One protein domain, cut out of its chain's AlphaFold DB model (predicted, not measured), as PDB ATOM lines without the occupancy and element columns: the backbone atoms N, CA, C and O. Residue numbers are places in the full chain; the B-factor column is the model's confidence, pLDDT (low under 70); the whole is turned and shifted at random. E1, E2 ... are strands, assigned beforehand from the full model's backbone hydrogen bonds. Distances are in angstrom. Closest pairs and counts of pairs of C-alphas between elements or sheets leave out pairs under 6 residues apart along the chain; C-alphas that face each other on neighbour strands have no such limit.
ATOM      1  N   ILE A   3      -1.213  30.125  -9.382       98.06
ATOM      2  CA  ILE A   3      -2.060  28.994  -9.025       98.06
ATOM      3  C   ILE A   3      -1.181  27.759  -8.914       98.06
ATOM      4  O   ILE A   3      -0.310  27.543  -9.753       98.06
ATOM      5  N   LYS A   4      -1.430  26.959  -7.877       97.00
ATOM      6  CA  LYS A   4      -0.884  25.616  -7.713       97.00
ATOM      7  C   LYS A   4      -2.039  24.664  -7.427       97.00
ATOM      8  O   LYS A   4      -2.751  24.847  -6.438       97.00
ATOM      9  N   GLU A   5      -2.228  23.669  -8.280       97.38
ATOM     10  CA  GLU A   5      -3.265  22.648  -8.138       97.38
ATOM     11  C   GLU A   5      -2.725  21.252  -8.448       97.38
ATOM     12  O   GLU A   5      -1.648  21.111  -9.017       97.38
ATOM     13  N   VAL A   6      -3.459  20.213  -8.049       97.81
ATOM     14  CA  VAL A   6      -3.104  18.828  -8.381       97.81
ATOM     15  C   VAL A   6      -3.890  18.403  -9.612       97.81
ATOM     16  O   VAL A   6      -5.121  18.472  -9.617       97.81
ATOM     17  N   VAL A   7      -3.188  17.917 -10.633       98.00
ATOM     18  CA  VAL A   7      -3.788  17.348 -11.846       98.00
ATOM     19  C   VAL A   7      -3.432  15.873 -11.977       98.00
ATOM     20  O   VAL A   7      -2.339  15.445 -11.612       98.00
ATOM     21  N   THR A   8      -4.350  15.075 -12.524       98.00
ATOM     22  CA  THR A   8      -4.108  13.653 -12.798       98.00
ATOM     23  C   THR A   8      -3.896  13.436 -14.291       98.00
ATOM     24  O   THR A   8      -4.786  13.698 -15.098       98.00
ATOM     25  N   ILE A   9      -2.735  12.896 -14.660       96.94
ATOM     26  CA  ILE A   9      -2.375  12.543 -16.036       96.94
ATOM     27  C   ILE A   9      -1.992  11.064 -16.044       96.94
ATOM     28  O   ILE A   9      -1.061  10.661 -15.354       96.94
ATOM     29  N   ASN A  10      -2.705  10.245 -16.824       96.38
ATOM     30  CA  ASN A  10      -2.469   8.796 -16.911       96.38
ATOM     31  C   ASN A  10      -2.390   8.114 -15.528       96.38
ATOM     32  O   ASN A  10      -1.414   7.431 -15.226       96.38
ATOM     33  N   GLU A  11      -3.397   8.345 -14.679       97.56
ATOM     34  CA  GLU A  11      -3.493   7.780 -13.316       97.56
ATOM     35  C   GLU A  11      -2.376   8.220 -12.347       97.56
ATOM     36  O   GLU A  11      -2.298   7.715 -11.231       97.56
ATOM     37  N   THR A  12      -1.530   9.176 -12.742       97.19
ATOM     38  CA  THR A  12      -0.460   9.743 -11.912       97.19
ATOM     39  C   THR A  12      -0.787  11.194 -11.565       97.19
ATOM     40  O   THR A  12      -1.245  11.946 -12.426       97.19
ATOM     41  N   GLU A  13      -0.579  11.584 -10.308       98.12
ATOM     42  CA  GLU A  13      -0.810  12.947  -9.816       98.12
ATOM     43  C   GLU A  13       0.442  13.819  -9.961       98.12
ATOM     44  O   GLU A  13       1.564  13.362  -9.726       98.12
ATOM     45  N   PHE A  14       0.233  15.081 -10.331       98.38
ATOM     46  CA  PHE A  14       1.275  16.086 -10.522       98.38
ATOM     47  C   PHE A  14       0.849  17.413  -9.908       98.38
ATOM     48  O   PHE A  14      -0.339  17.743  -9.904       98.38
ATOM     49  N   ASP A  15       1.832  18.192  -9.467       97.94
ATOM     50  CA  ASP A  15       1.644  19.604  -9.171       97.94
ATOM     51  C   ASP A  15       1.630  20.384 -10.490       97.94
ATOM     52  O   ASP A  15       2.588  20.353 -11.264       97.94
ATOM     53  N   HIS A  16       0.541  21.101 -10.739       98.00
ATOM     54  CA  HIS A  16       0.375  22.016 -11.858       98.00
ATOM     55  C   HIS A  16       0.461  23.447 -11.346       98.00
ATOM     56  O   HIS A  16      -0.329  23.849 -10.492       98.00
ATOM     57  N   THR A  17       1.445  24.201 -11.833       98.38
ATOM     58  CA  THR A  17       1.689  25.580 -11.407       98.38
ATOM     59  C   THR A  17       1.667  26.518 -12.605       98.38
ATOM     60  O   THR A  17       2.419  26.314 -13.552       98.38
ATOM     61  N   TYR A  18       0.836  27.562 -12.557       98.12
ATOM     62  CA  TYR A  18       0.673  28.534 -13.647       98.12
ATOM     63  C   TYR A  18       0.148  29.886 -13.149       98.12
ATOM     64  O   TYR A  18      -0.321  30.021 -12.021       98.12
ATOM     65  N   SER A  19       0.221  30.909 -14.000       97.88
ATOM     66  CA  SER A  19      -0.425  32.206 -13.771       97.88
ATOM     67  C   SER A  19      -1.870  32.193 -14.274       97.88
ATOM     68  O   SER A  19      -2.103  31.965 -15.462       97.88
ATOM     69  N   ASP A  20      -2.843  32.542 -13.429       97.00
ATOM     70  CA  ASP A  20      -4.242  32.730 -13.867       97.00
ATOM     71  C   ASP A  20      -4.460  33.981 -14.740       97.00
ATOM     72  O   ASP A  20      -5.515  34.146 -15.357       97.00
ATOM     73  N   ALA A  21      -3.462  34.864 -14.809       96.00
ATOM     74  CA  ALA A  21      -3.523  36.134 -15.520       96.00
ATOM     75  C   ALA A  21      -2.667  36.143 -16.801       96.00
ATOM     76  O   ALA A  21      -2.551  37.182 -17.460       96.00
ATOM     77  N   GLY A  22      -2.108  34.987 -17.182       95.56
ATOM     78  CA  GLY A  22      -1.342  34.817 -18.416       95.56
ATOM     79  C   GLY A  22       0.062  35.418 -18.359       95.56
ATOM     80  O   GLY A  22       0.554  35.922 -19.370       95.56
ATOM     81  N   PHE A  23       0.695  35.405 -17.187       97.31
ATOM     82  CA  PHE A  23       2.103  35.752 -17.018       97.31
ATOM     83  C   PHE A  23       2.989  34.505 -16.986       97.31
ATOM     84  O   PHE A  23       2.529  33.406 -16.678       97.31
ATOM     85  N   TYR A  24       4.271  34.671 -17.303       98.19
ATOM     86  CA  TYR A  24       5.252  33.617 -17.073       98.19
ATOM     87  C   TYR A  24       5.415  33.359 -15.567       98.19
ATOM     88  O   TYR A  24       5.244  34.253 -14.737       98.19
ATOM     89  N   ILE A  25       5.802  32.136 -15.225       98.50
ATOM     90  CA  ILE A  25       6.284  31.753 -13.900       98.50
ATOM     91  C   ILE A  25       7.789  31.497 -13.979       98.50
ATOM     92  O   ILE A  25       8.279  31.001 -14.990       98.50
ATOM     93  N   GLU A  26       8.538  31.824 -12.934       98.38
ATOM     94  CA  GLU A  26       9.990  31.648 -12.901       98.38
ATOM     95  C   GLU A  26      10.408  30.699 -11.782       98.38
ATOM     96  O   GLU A  26       9.900  30.776 -10.661       98.38
ATOM     97  N   ARG A  27      11.376  29.833 -12.091       97.69
ATOM     98  CA  ARG A  27      12.130  29.045 -11.115       97.69
ATOM     99  C   ARG A  27      13.603  29.059 -11.496       97.69
ATOM    100  O   ARG A  27      13.942  28.760 -12.638       97.69
ATOM    101  N   ASP A  28      14.472  29.381 -10.540       96.31
ATOM    102  CA  ASP A  28      15.932  29.397 -10.715       96.31
ATOM    103  C   ASP A  28      16.412  30.232 -11.927       96.31
ATOM    104  O   ASP A  28      17.368  29.862 -12.612       96.31
ATOM    105  N   GLY A  29      15.740  31.355 -12.219       96.81
ATOM    106  CA  GLY A  29      16.059  32.221 -13.359       96.81
ATOM    107  C   GLY A  29      15.558  31.717 -14.718       96.81
ATOM    108  O   GLY A  29      15.925  32.288 -15.746       96.81
ATOM    109  N   VAL A  30      14.757  30.647 -14.749       97.44
ATOM    110  CA  VAL A  30      14.144  30.108 -15.970       97.44
ATOM    111  C   VAL A  30      12.649  30.397 -15.967       97.44
ATOM    112  O   VAL A  30      11.945  30.036 -15.025       97.44
ATOM    113  N   GLU A  31      12.170  31.024 -17.042       97.56
ATOM    114  CA  GLU A  31      10.759  31.350 -17.256       97.56
ATOM    115  C   GLU A  31      10.016  30.197 -17.948       97.56
ATOM    116  O   GLU A  31      10.500  29.613 -18.920       97.56
ATOM    117  N   TYR A  32       8.802  29.922 -17.486       97.56
ATOM    118  CA  TYR A  32       7.887  28.925 -18.028       97.56
ATOM    119  C   TYR A  32       6.504  29.548 -18.201       97.56
ATOM    120  O   TYR A  32       6.092  30.386 -17.405       97.56
ATOM    121  N   SER A  33       5.772  29.168 -19.244       96.94
ATOM    122  CA  SER A  33       4.356  29.544 -19.357       96.94
ATOM    123  C   SER A  33       3.476  28.739 -18.396       96.94
ATOM    124  O   SER A  33       2.387  29.177 -18.042       96.94
ATOM    125  N   ASP A  34       3.945  27.544 -18.033       97.00
ATOM    126  CA  ASP A  34       3.258  26.535 -17.235       97.00
ATOM    127  C   ASP A  34       4.287  25.503 -16.722       97.00
ATOM    128  O   ASP A  34       5.310  25.282 -17.381       97.00
ATOM    129  N   ALA A  35       4.032  24.861 -15.582       98.06
ATOM    130  CA  ALA A  35       4.844  23.788 -15.021       98.06
ATOM    131  C   ALA A  35       3.993  22.604 -14.535       98.06
ATOM    132  O   ALA A  35       3.052  22.770 -13.762       98.06
ATOM    133  N   ILE A  36       4.390  21.395 -14.946       97.94
ATOM    134  CA  ILE A  36       3.877  20.113 -14.448       97.94
ATOM    135  C   ILE A  36       5.037  19.398 -13.762       97.94
ATOM    136  O   ILE A  36       5.950  18.906 -14.432       97.94
ATOM    137  N   ASP A  37       5.017  19.353 -12.435       97.69
ATOM    138  CA  ASP A  37       6.069  18.746 -11.627       97.69
ATOM    139  C   ASP A  37       5.552  17.497 -10.886       97.69
ATOM    140  O   ASP A  37       4.377  17.417 -10.518       97.69
ATOM    141  N   PRO A  38       6.412  16.494 -10.643       96.94
ATOM    142  CA  PRO A  38       6.090  15.387  -9.747       96.94
ATOM    143  C   PRO A  38       5.753  15.879  -8.331       96.94
ATOM    144  O   PRO A  38       6.469  16.711  -7.780       96.94
ATOM    145  N   ILE A  39       4.700  15.326  -7.720       94.44
ATOM    146  CA  ILE A  39       4.215  15.752  -6.391       94.44
ATOM    147  C   ILE A  39       5.202  15.453  -5.248       94.44
ATOM    148  O   ILE A  39       5.122  16.025  -4.164       94.44
ATOM    149  N   ASP A  40       6.135  14.527  -5.470       92.88
ATOM    150  CA  ASP A  40       7.154  14.117  -4.506       92.88
ATOM    151  C   ASP A  40       8.352  15.077  -4.448       92.88
ATOM    152  O   ASP A  40       9.229  14.916  -3.593       92.88
ATOM    153  N   ILE A  41       8.389  16.092  -5.319       91.88
ATOM    154  CA  ILE A  41       9.444  17.102  -5.366       91.88
ATOM    155  C   ILE A  41       8.820  18.484  -5.215       91.88
ATOM    156  O   ILE A  41       8.185  19.006  -6.128       91.88
ATOM    157  N   GLU A  42       9.080  19.126  -4.079       90.81
ATOM    158  CA  GLU A  42       8.630  20.495  -3.860       90.81
ATOM    159  C   GLU A  42       9.382  21.462  -4.783       90.81
ATOM    160  O   GLU A  42      10.615  21.551  -4.778       90.81
ATOM    161  N   ARG A  43       8.617  22.174  -5.610       94.69
ATOM    162  CA  ARG A  43       9.091  23.253  -6.471       94.69
ATOM    163  C   ARG A  43       8.387  24.538  -6.080       94.69
ATOM    164  O   ARG A  43       7.165  24.565  -5.937       94.69
ATOM    165  N   GLU A  44       9.174  25.595  -5.946       95.62
ATOM    166  CA  GLU A  44       8.671  26.943  -5.736       95.62
ATOM    167  C   GLU A  44       8.834  27.743  -7.023       95.62
ATOM    168  O   GLU A  44       9.876  27.694  -7.680       95.62
ATOM    169  N   TYR A  45       7.781  28.472  -7.365       98.19
ATOM    170  CA  TYR A  45       7.735  29.376  -8.498       98.19
ATOM    171  C   TYR A  45       7.310  30.751  -8.013       98.19
ATOM    172  O   TYR A  45       6.596  30.884  -7.017       98.19
ATOM    173  N   ILE A  46       7.705  31.770  -8.762       98.00
ATOM    174  CA  ILE A  46       7.150  33.114  -8.637       98.00
ATOM    175  C   ILE A  46       6.461  33.487  -9.945       98.00
ATOM    176  O   ILE A  46       6.948  33.169 -11.025       98.00
ATOM    177  N   GLU A  47       5.312  34.149  -9.854       98.06
ATOM    178  CA  GLU A  47       4.701  34.799 -11.014       98.06
ATOM    179  C   GLU A  47       5.562  36.012 -11.396       98.06
ATOM    180  O   GLU A  47       5.984  36.772 -10.522       98.06
ATOM    181  N   THR A  48       5.852  36.175 -12.686       97.75
ATOM    182  CA  THR A  48       6.615  37.319 -13.198       97.75
ATOM    183  C   THR A  48       5.679  38.408 -13.721       97.75
ATOM    184  O   THR A  48       4.483  38.197 -13.907       97.75
ATOM    185  N   ASP A  49       6.229  39.583 -14.028       97.00
ATOM    186  CA  ASP A  49       5.483  40.667 -14.687       97.00
ATOM    187  C   ASP A  49       5.431  40.516 -16.223       97.00
ATOM    188  O   ASP A  49       4.851  41.351 -16.928       97.00
ATOM    189  N   LYS A  50       6.046  39.464 -16.780       96.81
ATOM    190  CA  LYS A  50       6.122  39.242 -18.226       96.81
ATOM    191  C   LYS A  50       4.884  38.494 -18.704       96.81
ATOM    192  O   LYS A  50       4.662  37.347 -18.326       96.81
TER     193      LYS A  50
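This is residues 3 to 50 of the 62 residues of an uncharacterized protein of Eubacterium sp. AF17-7 (UniProt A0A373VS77). Two small antiparallel sheets sit roughly end to end, a strongly twisted one ordered E1, E2, E5 and another ordered E4, E3, E6; the chain passes from the first to the second, back, and across again. The all-strand printed part has 48 residues with six named strands, E1 to E6, and no named helix. It is compact, radius of gyration of the C-alphas 10.9 A, with an elongated outline of 34 by 21 by 12 A.

Inner strand E2, residues 12 to 19, neighbours E1, residues 3 to 9, at 148 degrees in a hairpin (N 5 to O 16, 2.9 A) and E5, residues 35 to 38 (N 15 to O 37, 2.9 A). E3, residues 23 to 27, neighbours E4, residues 30 to 32, in a hairpin (N 25 to O 32, 2.8 A) and E6, residues 46 to 50 (N 26 to O 46, 2.8 A). The closest C-alphas of E2 and E3, Tyr 18 and Ile 25, are 6.5 A apart.

E1 begins at C-alpha 3 (-2.060, 28.994, -9.025); E2 is 22.5 A long; E6 ends at C-alpha 50 (6.122, 39.242, -18.226).

The farthest C-alphas, Glu 11 and Asp 49, are 34.1 A apart. The printed part has no cut and no long link; no printed residue is under 70 in pLDDT.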